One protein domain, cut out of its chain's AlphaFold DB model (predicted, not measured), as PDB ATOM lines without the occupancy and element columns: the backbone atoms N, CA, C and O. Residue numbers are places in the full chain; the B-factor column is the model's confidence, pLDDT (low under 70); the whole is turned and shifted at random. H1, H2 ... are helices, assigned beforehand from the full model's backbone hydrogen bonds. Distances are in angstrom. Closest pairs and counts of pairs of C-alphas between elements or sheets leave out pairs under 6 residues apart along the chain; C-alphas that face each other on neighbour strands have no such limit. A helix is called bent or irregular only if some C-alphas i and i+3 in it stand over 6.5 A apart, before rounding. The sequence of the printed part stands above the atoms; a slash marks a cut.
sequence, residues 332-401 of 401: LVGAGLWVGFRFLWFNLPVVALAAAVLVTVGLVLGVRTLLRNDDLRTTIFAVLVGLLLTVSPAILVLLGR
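AT A GLANCE: This is residues 332 to 401 of the 401 residues of an uncharacterized protein of Pseudonocardia asaccharolytica DSM 44247 = NBRC 16224 (UniProt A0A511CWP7). Three helices make a flat, open zigzag: the longest, H3, folds back beside H2 and spreads away from it toward its far end, and H1 folds back over the opening residues of H2 on the other side. H2 is the middle rung; H1 packs on it with residues 341 to 345 alone, H3 comes close to it without clearly touching, and the end of H3 with the two residues after it, residues 392 to 401, sticks out free. The printed part has 70 residues, with three named helices in the order H1, H2, H3 and no named strand, and its class is all helix. The whole is loose, with a radius of gyration of the C-alphas of 14.6 A. Its C-alphas span 41 by 36 by 13 A along the three main axes.

IN THESE COORDINATES: H3 is the longest helix, residues 376 to 399, 24 residues and 33.5 A from first to last C-alpha. It begins with the C-alpha of Leu 376 at (8.411, -40.251, 22.953) and ends with that of Leu 399 at (-20.605, -37.501, 39.401). It has a kink of 32 degrees near residue 393. It is irregular, but only just: C-alphas 390 and 393 are 6.51 A apart, and its line is a rough one. H2 comes before it in the chain, residues 349 to 370, 22 residues and 31.3 A from first to last C-alpha. H1 holds residues 332 to 347, 16 residues and 22.6 A from first to last C-alpha, and it begins with the C-alpha of Leu 332 at (13.548, -38.536, 53.328).

HOW THE PARTS SIT: H3 touches no helix, but it is near H2. The two are close but not clearly touching, with 2 pairs of C-alphas within 8 A; the closest C-alphas are those of Val 364 and Val 383, 6.9 A apart. Their lines stand at a shallow tilt of 20 degrees, and they run opposite ways, with their centres 12.6 A apart. H2 touches H1, with 7 pairs of C-alphas within 8 A. H1 touches H2 with residues 341 to 345 alone, and H2 touches H1 with residues 351 to 356 alone. The closest C-alphas of H1 and H2 are those of Leu 344 and Ala 352, 5.0 A apart. Their lines stand at a shallow tilt of 24 degrees, and they run opposite ways, with their centres 13.2 A apart. H1 and H2 form a helical hairpin, two helices that follow each other in the chain, touch and run opposite ways. H1 and H3 are apart. In H1 and H2 every pair of O i and N i+4 is within hydrogen-bond range, and in H3 18 of 20 are.

THE WHOLE: The outline is flat, and the two C-alphas farthest apart are those of Asn 373 and Arg 401, 44.3 A. The first and last printed C-alphas, those of Leu 332 and Arg 401, are 37.8 A apart. Residues 392 to 401 stand free, of which 392 to 399 belong to H3. Without them the body has 60 residues and spans 41 by 27 by 12 A, with a radius of gyration of 13.8 A. The printed part has no cut, and Arg 401 is the chain's last residue. The link from H1 to H2 is tight, with one residue, Leu 348; the link from H2 to H3, residues 371 to 375, is tight as well. The mean pLDDT of the printed part is 76.5; it is 89 in H1, 81 in H2 and 68 in H3. The model's confidence is low, under 70, at 21 residues: residue 368, residues 372 to 378, residues 383 and 386, and residues 391 to 401.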
ATOM      1  N   LEU A 332      13.664 -39.984  53.125       96.62
ATOM      2  CA  LEU A 332      13.548 -38.536  53.328       96.62
ATOM      3  C   LEU A 332      12.723 -37.872  52.222       96.62
ATOM      4  O   LEU A 332      11.871 -37.032  52.514       96.62
ATOM      5  N   VAL A 333      12.922 -38.285  50.967       93.81
ATOM      6  CA  VAL A 333      12.116 -37.807  49.834       93.81
ATOM      7  C   VAL A 333      10.649 -38.207  50.010       93.81
ATOM      8  O   VAL A 333       9.761 -37.355  49.920       93.81
ATOM      9  N   GLY A 334      10.381 -39.478  50.324       91.25
ATOM     10  CA  GLY A 334       9.024 -39.972  50.572       91.25
ATOM     11  C   GLY A 334       8.349 -39.295  51.768       91.25
ATOM     12  O   GLY A 334       7.185 -38.902  51.683       91.25
ATOM     13  N   ALA A 335       9.085 -39.085  52.861       94.69
ATOM     14  CA  ALA A 335       8.598 -38.400  54.053       94.69
ATOM     15  C   ALA A 335       8.252 -36.936  53.762       94.69
ATOM     16  O   ALA A 335       7.196 -36.467  54.187       94.69
ATOM     17  N   GLY A 336       9.082 -36.225  52.992       93.38
ATOM     18  CA  GLY A 336       8.785 -34.860  52.556       93.38
ATOM     19  C   GLY A 336       7.484 -34.783  51.755       93.38
ATOM     20  O   GLY A 336       6.635 -33.929  52.020       93.38
ATOM     21  N   LEU A 337       7.281 -35.732  50.839       91.88
ATOM     22  CA  LEU A 337       6.059 -35.820  50.043       91.88
ATOM     23  C   LEU A 337       4.830 -36.142  50.907       91.88
ATOM     24  O   LEU A 337       3.779 -35.518  50.746       91.88
ATOM     25  N   TRP A 338       4.974 -37.066  51.862       89.94
ATOM     26  CA  TRP A 338       3.913 -37.435  52.797       89.94
ATOM     27  C   TRP A 338       3.512 -36.263  53.687       89.94
ATOM     28  O   TRP A 338       2.325 -35.963  53.780       89.94
ATOM     29  N   VAL A 339       4.474 -35.560  54.294       90.88
ATOM     30  CA  VAL A 339       4.203 -34.387  55.143       90.88
ATOM     31  C   VAL A 339       3.542 -33.274  54.329       90.88
ATOM     32  O   VAL A 339       2.551 -32.700  54.784       90.88
ATOM     33  N   GLY A 340       4.032 -33.004  53.116       86.88
ATOM     34  CA  GLY A 340       3.433 -32.018  52.217       86.88
ATOM     35  C   GLY A 340       1.975 -32.349  51.901       86.88
ATOM     36  O   GLY A 340       1.088 -31.520  52.107       86.88
ATOM     37  N   PHE A 341       1.700 -33.585  51.488       86.50
ATOM     38  CA  PHE A 341       0.340 -34.020  51.174       86.50
ATOM     39  C   PHE A 341      -0.572 -34.035  52.409       86.50
ATOM     40  O   PHE A 341      -1.704 -33.554  52.357       86.50
ATOM     41  N   ARG A 342      -0.061 -34.519  53.546       90.50
ATOM     42  CA  ARG A 342      -0.745 -34.556  54.846       90.50
ATOM     43  C   ARG A 342      -1.186 -33.163  55.290       90.50
ATOM     44  O   ARG A 342      -2.327 -32.999  55.719       90.50
ATOM     45  N   PHE A 343      -0.299 -32.175  55.187       87.50
ATOM     46  CA  PHE A 343      -0.589 -30.789  55.552       87.50
ATOM     47  C   PHE A 343      -1.601 -30.149  54.594       87.50
ATOM     48  O   PHE A 343      -2.549 -29.498  55.042       87.50
ATOM     49  N   LEU A 344      -1.442 -30.370  53.283       82.88
ATOM     50  CA  LEU A 344      -2.371 -29.865  52.271       82.88
ATOM     51  C   LEU A 344      -3.777 -30.442  52.457       82.88
ATOM     52  O   LEU A 344      -4.746 -29.697  52.372       82.88
ATOM     53  N   TRP A 345      -3.905 -31.734  52.757       81.69
ATOM     54  CA  TRP A 345      -5.210 -32.384  52.901       81.69
ATOM     55  C   TRP A 345      -6.044 -31.814  54.049       81.69
ATOM     56  O   TRP A 345      -7.261 -31.686  53.933       81.69
ATOM     57  N   PHE A 346      -5.397 -31.454  55.157       82.69
ATOM     58  CA  PHE A 346      -6.102 -30.919  56.317       82.69
ATOM     59  C   PHE A 346      -6.481 -29.456  56.192       82.69
ATOM     60  O   PHE A 346      -7.553 -29.070  56.648       82.69
ATOM     61  N   ASN A 347      -5.607 -28.647  55.597       84.06
ATOM     62  CA  ASN A 347      -5.825 -27.209  55.542       84.06
ATOM     63  C   ASN A 347      -6.548 -26.791  54.255       84.06
ATOM     64  O   ASN A 347      -7.414 -25.921  54.299       84.06
ATOM     65  N   LEU A 348      -6.214 -27.405  53.112       85.75
ATOM     66  CA  LEU A 348      -6.647 -26.999  51.770       85.75
ATOM     67  C   LEU A 348      -6.812 -28.225  50.839       85.75
ATOM     68  O   LEU A 348      -5.971 -28.458  49.961       85.75
ATOM     69  N   PRO A 349      -7.915 -28.990  50.951       85.00
ATOM     70  CA  PRO A 349      -8.120 -30.208  50.156       85.00
ATOM     71  C   PRO A 349      -8.121 -29.953  48.638       85.00
ATOM     72  O   PRO A 349      -7.673 -30.796  47.866       85.00
ATOM     73  N   VAL A 350      -8.540 -28.760  48.195       86.19
ATOM     74  CA  VAL A 350      -8.479 -28.355  46.778       86.19
ATOM     75  C   VAL A 350      -7.032 -28.274  46.277       86.19
ATOM     76  O   VAL A 350      -6.721 -28.744  45.184       86.19
ATOM     77  N   VAL A 351      -6.122 -27.721  47.085       83.38
ATOM     78  CA  VAL A 351      -4.697 -27.630  46.735       83.38
ATOM     79  C   VAL A 351      -4.052 -29.014  46.794       83.38
ATOM     80  O   VAL A 351      -3.208 -29.321  45.958       83.38
ATOM     81  N   ALA A 352      -4.487 -29.880  47.715       85.44
ATOM     82  CA  ALA A 352      -4.034 -31.269  47.788       85.44
ATOM     83  C   ALA A 352      -4.318 -32.045  46.493       85.44
ATOM     84  O   ALA A 352      -3.445 -32.762  46.008       85.44
ATOM     85  N   LEU A 353      -5.500 -31.855  45.899       83.94
ATOM     86  CA  LEU A 353      -5.842 -32.453  44.605       83.94
ATOM     87  C   LEU A 353      -4.927 -31.949  43.481       83.94
ATOM     88  O   LEU A 353      -4.405 -32.754  42.713       83.94
ATOM     89  N   ALA A 354      -4.672 -30.640  43.411       83.25
ATOM     90  CA  ALA A 354      -3.751 -30.080  42.421       83.25
ATOM     91  C   ALA A 354      -2.310 -30.594  42.614       83.25
ATOM     92  O   ALA A 354      -1.641 -30.956  41.645       83.25
ATOM     93  N   ALA A 355      -1.849 -30.682  43.864       84.00
ATOM     94  CA  ALA A 355      -0.537 -31.217  44.207       84.00
ATOM     95  C   ALA A 355      -0.411 -32.709  43.860       84.00
ATOM     96  O   ALA A 355       0.617 -33.110  43.323       84.00
ATOM     97  N   ALA A 356      -1.448 -33.522  44.087       83.38
ATOM     98  CA  ALA A 356      -1.460 -34.934  43.696       83.38
ATOM     99  C   ALA A 356      -1.284 -35.103  42.181       83.38
ATOM    100  O   ALA A 356      -0.460 -35.902  41.732       83.38
ATOM    101  N   VAL A 357      -2.008 -34.312  41.386       84.69
ATOM    102  CA  VAL A 357      -1.857 -34.307  39.924       84.69
ATOM    103  C   VAL A 357      -0.439 -33.890  39.531       84.69
ATOM    104  O   VAL A 357       0.192 -34.579  38.732       84.69
ATOM    105  N   LEU A 358       0.102 -32.826  40.133       87.06
ATOM    106  CA  LEU A 358       1.479 -32.377  39.887       87.06
ATOM    107  C   LEU A 358       2.519 -33.450  40.215       87.06
ATOM    108  O   LEU A 358       3.431 -33.666  39.425       87.06
ATOM    109  N   VAL A 359       2.377 -34.140  41.347       85.94
ATOM    110  CA  VAL A 359       3.270 -35.232  41.754       85.94
ATOM    111  C   VAL A 359       3.185 -36.397  40.779       85.94
ATOM    112  O   VAL A 359       4.211 -36.965  40.418       85.94
ATOM    113  N   THR A 360       1.986 -36.726  40.305       83.75
ATOM    114  CA  THR A 360       1.785 -37.822  39.351       83.75
ATOM    115  C   THR A 360       2.446 -37.489  38.012       83.75
ATOM    116  O   THR A 360       3.197 -38.301  37.474       83.75
ATOM    117  N   VAL A 361       2.256 -36.266  37.508       81.12
ATOM    118  CA  VAL A 361       2.941 -35.769  36.303       81.12
ATOM    119  C   VAL A 361       4.457 -35.723  36.514       81.12
ATOM    120  O   VAL A 361       5.208 -36.164  35.647       81.12
ATOM    121  N   GLY A 362       4.922 -35.247  37.669       82.12
ATOM    122  CA  GLY A 362       6.339 -35.184  38.022       82.12
ATOM    123  C   GLY A 362       6.997 -36.561  38.081       82.12
ATOM    124  O   GLY A 362       8.078 -36.739  37.526       82.12
ATOM    125  N   LEU A 363       6.329 -37.556  38.670       84.12
ATOM    126  CA  LEU A 363       6.813 -38.936  38.721       84.12
ATOM    127  C   LEU A 363       6.897 -39.543  37.322       84.12
ATOM    128  O   LEU A 363       7.903 -40.147  36.965       84.12
ATOM    129  N   VAL A 364       5.866 -39.333  36.509       74.62
ATOM    130  CA  VAL A 364       5.833 -39.775  35.117       74.62
ATOM    131  C   VAL A 364       6.975 -39.162  34.300       74.62
ATOM    132  O   VAL A 364       7.631 -39.860  33.525       74.62
ATOM    133  N   LEU A 365       7.244 -37.867  34.479       77.56
ATOM    134  CA  LEU A 365       8.383 -37.202  33.849       77.56
ATOM    135  C   LEU A 365       9.713 -37.730  34.398       77.56
ATOM    136  O   LEU A 365      10.646 -37.910  33.620       77.56
ATOM    137  N   GLY A 366       9.794 -38.039  35.694       78.81
ATOM    138  CA  GLY A 366      10.947 -38.691  36.316       78.81
ATOM    139  C   GLY A 366      11.256 -40.040  35.666       78.81
ATOM    140  O   GLY A 366      12.353 -40.228  35.150       78.81
ATOM    141  N   VAL A 367      10.265 -40.932  35.578       73.62
ATOM    142  CA  VAL A 367      10.382 -42.239  34.907       73.62
ATOM    143  C   VAL A 367      10.777 -42.068  33.441       73.62
ATOM    144  O   VAL A 367      11.700 -42.723  32.969       73.62
ATOM    145  N   ARG A 368      10.154 -41.128  32.724       69.50
ATOM    146  CA  ARG A 368      10.506 -40.818  31.330       69.50
ATOM    147  C   ARG A 368      11.947 -40.334  31.177       69.50
ATOM    148  O   ARG A 368      12.582 -40.615  30.168       69.50
ATOM    149  N   THR A 369      12.452 -39.590  32.155       70.12
ATOM    150  CA  THR A 369      13.829 -39.086  32.139       70.12
ATOM    151  C   THR A 369      14.836 -40.195  32.442       70.12
ATOM    152  O   THR A 369      15.967 -40.095  31.982       70.12
ATOM    153  N   LEU A 370      14.435 -41.251  33.162       71.88
ATOM    154  CA  LEU A 370      15.239 -42.467  33.334       71.88
ATOM    155  C   LEU A 370      15.197 -43.378  32.098       71.88
ATOM    156  O   LEU A 370      16.219 -43.948  31.736       71.88
ATOM    157  N   LEU A 371      14.057 -43.482  31.412       70.25
ATOM    158  CA  LEU A 371      13.891 -44.275  30.183       70.25
ATOM    159  C   LEU A 371      14.399 -43.524  28.935       70.25
ATOM    160  O   LEU A 371      13.758 -43.539  27.887       70.25
ATOM    161  N   ARG A 372      15.524 -42.812  29.043       63.25
ATOM    162  CA  ARG A 372      15.976 -41.783  28.091       63.25
ATOM    163  C   ARG A 372      16.461 -42.305  26.731       63.25
ATOM    164  O   ARG A 372      17.437 -41.763  26.232       63.25
ATOM    165  N   ASN A 373      15.786 -43.277  26.108       64.38
ATOM    166  CA  ASN A 373      16.051 -43.610  24.710       64.38
ATOM    167  C   ASN A 373      14.905 -44.126  23.818       64.38
ATOM    168  O   ASN A 373      15.116 -44.096  22.616       64.38
ATOM    169  N   ASP A 374      13.702 -44.479  24.286       60.97
ATOM    170  CA  ASP A 374      12.718 -45.106  23.373       60.97
ATOM    171  C   ASP A 374      11.351 -44.391  23.309       60.97
ATOM    172  O   ASP A 374      10.630 -44.226  24.294       60.97
ATOM    173  N   ASP A 375      11.014 -43.949  22.093       63.84
ATOM    174  CA  ASP A 375       9.683 -43.616  21.574       63.84
ATOM    175  C   ASP A 375       8.792 -42.658  22.375       63.84
ATOM    176  O   ASP A 375       7.698 -42.999  22.828       63.84
ATOM    177  N   LEU A 376       9.176 -41.374  22.382       60.56
ATOM    178  CA  LEU A 376       8.411 -40.251  22.953       60.56
ATOM    179  C   LEU A 376       6.911 -40.259  22.591       60.56
ATOM    180  O   LEU A 376       6.100 -39.794  23.388       60.56
ATOM    181  N   ARG A 377       6.523 -40.756  21.406       69.12
ATOM    182  CA  ARG A 377       5.111 -40.856  20.989       69.12
ATOM    183  C   ARG A 377       4.375 -41.929  21.787       69.12
ATOM    184  O   ARG A 377       3.323 -41.651  22.356       69.12
ATOM    185  N   THR A 378       4.952 -43.120  21.875       68.94
ATOM    186  CA  THR A 378       4.387 -44.264  22.596       68.94
ATOM    187  C   THR A 378       4.406 -44.017  24.105       68.94
ATOM    188  O   THR A 378       3.416 -44.298  24.781       68.94
ATOM    189  N   THR A 379       5.450 -43.366  24.632       70.00
ATOM    190  CA  THR A 379       5.494 -42.967  26.047       70.00
ATOM    191  C   THR A 379       4.411 -41.943  26.381       70.00
ATOM    192  O   THR A 379       3.752 -42.078  27.404       70.00
ATOM    193  N   ILE A 380       4.168 -40.933  25.533       75.31
ATOM    194  CA  ILE A 380       3.106 -39.937  25.781       75.31
ATOM    195  C   ILE A 380       1.723 -40.601  25.806       75.31
ATOM    196  O   ILE A 380       0.907 -40.248  26.654       75.31
ATOM    197  N   PHE A 381       1.467 -41.589  24.943       71.19
ATOM    198  CA  PHE A 381       0.225 -42.367  24.991       71.19
ATOM    199  C   PHE A 381       0.107 -43.208  26.263       71.19
ATOM    200  O   PHE A 381      -0.946 -43.186  26.895       71.19
ATOM    201  N   ALA A 382       1.176 -43.887  26.686       74.62
ATOM    202  CA  ALA A 382       1.189 -44.651  27.934       74.62
ATOM    203  C   ALA A 382       0.933 -43.754  29.159       74.62
ATOM    204  O   ALA A 382       0.163 -44.105  30.051       74.62
ATOM    205  N   VAL A 383       1.508 -42.552  29.160       69.81
ATOM    206  CA  VAL A 383       1.298 -41.523  30.186       69.81
ATOM    207  C   VAL A 383      -0.130 -40.988  30.184       69.81
ATOM    208  O   VAL A 383      -0.743 -40.880  31.245       69.81
ATOM    209  N   LEU A 384      -0.678 -40.673  29.010       75.75
ATOM    210  CA  LEU A 384      -2.058 -40.207  28.871       75.75
ATOM    211  C   LEU A 384      -3.059 -41.273  29.316       75.75
ATOM    212  O   LEU A 384      -4.015 -40.946  30.011       75.75
ATOM    213  N   VAL A 385      -2.830 -42.540  28.964       73.56
ATOM    214  CA  VAL A 385      -3.673 -43.666  29.389       73.56
ATOM    215  C   VAL A 385      -3.544 -43.911  30.891       73.56
ATOM    216  O   VAL A 385      -4.560 -44.090  31.557       73.56
ATOM    217  N   GLY A 386      -2.333 -43.847  31.454       69.62
ATOM    218  CA  GLY A 386      -2.109 -43.950  32.898       69.62
ATOM    219  C   GLY A 386      -2.820 -42.844  33.685       69.62
ATOM    220  O   GLY A 386      -3.461 -43.127  34.699       69.62
ATOM    221  N   LEU A 387      -2.792 -41.610  33.171       72.88
ATOM    222  CA  LEU A 387      -3.526 -40.467  33.725       72.88
ATOM    223  C   LEU A 387      -5.046 -40.647  33.579       72.88
ATOM    224  O   LEU A 387      -5.802 -40.378  34.510       72.88
ATOM    225  N   LEU A 388      -5.515 -41.156  32.437       73.25
ATOM    226  CA  LEU A 388      -6.934 -41.429  32.199       73.25
ATOM    227  C   LEU A 388      -7.469 -42.522  33.143       73.25
ATOM    228  O   LEU A 388      -8.571 -42.392  33.673       73.25
ATOM    229  N   LEU A 389      -6.668 -43.556  33.416       74.19
ATOM    230  CA  LEU A 389      -6.979 -44.627  34.368       74.19
ATOM    231  C   LEU A 389      -7.032 -44.139  35.822       74.19
ATOM    232  O   LEU A 389      -7.814 -44.674  36.603       74.19
ATOM    233  N   THR A 390      -6.256 -43.117  36.193       75.06
ATOM    234  CA  THR A 390      -6.274 -42.547  37.556       75.06
ATOM    235  C   THR A 390      -7.373 -41.507  37.757       75.06
ATOM    236  O   THR A 390      -7.901 -41.381  38.860       75.06
ATOM    237  N   VAL A 391      -7.764 -40.783  36.707       69.62
ATOM    238  CA  VAL A 391      -8.831 -39.771  36.782       69.62
ATOM    239  C   VAL A 391     -10.230 -40.398  36.626       69.62
ATOM    240  O   VAL A 391     -11.197 -39.888  37.190       69.62
ATOM    241  N   SER A 392     -10.346 -41.539  35.936       59.78
ATOM    242  CA  SER A 392     -11.622 -42.242  35.706       59.78
ATOM    243  C   SER A 392     -12.395 -42.602  36.998       59.78
ATOM    244  O   SER A 392     -13.584 -42.272  37.084       59.78
ATOM    245  N   PRO A 393     -11.773 -43.151  38.064       63.31
ATOM    246  CA  PRO A 393     -12.479 -43.433  39.318       63.31
ATOM    247  C   PRO A 393     -12.905 -42.164  40.068       63.31
ATOM    248  O   PRO A 393     -13.985 -42.121  40.654       63.31
ATOM    249  N   ALA A 394     -12.082 -41.110  40.031       60.50
ATOM    250  CA  ALA A 394     -12.354 -39.857  40.734       60.50
ATOM    251  C   ALA A 394     -13.583 -39.129  40.164       60.50
ATOM    252  O   ALA A 394     -14.362 -38.548  40.918       60.50
ATOM    253  N   ILE A 395     -13.800 -39.211  38.847       63.22
ATOM    254  CA  ILE A 395     -14.978 -38.630  38.193       63.22
ATOM    255  C   ILE A 395     -16.247 -39.411  38.546       63.22
ATOM    256  O   ILE A 395     -17.271 -38.789  38.808       63.22
ATOM    257  N   LEU A 396     -16.202 -40.746  38.610       59.62
ATOM    258  CA  LEU A 396     -17.370 -41.555  38.992       59.62
ATOM    259  C   LEU A 396     -17.821 -41.283  40.435       59.62
ATOM    260  O   LEU A 396     -19.018 -41.269  40.713       59.62
ATOM    261  N   VAL A 397     -16.879 -40.999  41.337       62.84
ATOM    262  CA  VAL A 397     -17.187 -40.605  42.721       62.84
ATOM    263  C   VAL A 397     -17.705 -39.164  42.805       62.84
ATOM    264  O   VAL A 397     -18.550 -38.872  43.647       62.84
ATOM    265  N   LEU A 398     -17.247 -38.268  41.924       60.69
ATOM    266  CA  LEU A 398     -17.702 -36.874  41.883       60.69
ATOM    267  C   LEU A 398     -19.060 -36.704  41.179       60.69
ATOM    268  O   LEU A 398     -19.819 -35.813  41.537       60.69
ATOM    269  N   LEU A 399     -19.367 -37.546  40.189       63.09
ATOM    270  CA  LEU A 399     -20.605 -37.501  39.401       63.09
ATOM    271  C   LEU A 399     -21.748 -38.310  40.040       63.09
ATOM    272  O   LEU A 399     -22.904 -38.160  39.655       63.09
ATOM    273  N   GLY A 400     -21.428 -39.175  41.006       55.84
ATOM    274  CA  GLY A 400     -22.393 -39.971  41.770       55.84
ATOM    275  C   GLY A 400     -22.951 -39.286  43.024       55.84
ATOM    276  O   GLY A 400     -23.615 -39.950  43.819       55.84
ATOM    277  N   ARG A 401     -22.668 -37.996  43.229       47.38
ATOM    278  CA  ARG A 401     -23.166 -37.182  44.343       47.38
ATOM    279  C   ARG A 401     -23.904 -35.965  43.802       47.38
ATOM    280  O   ARG A 401     -24.848 -35.522  44.494       47.38
TER     281      ARG A 401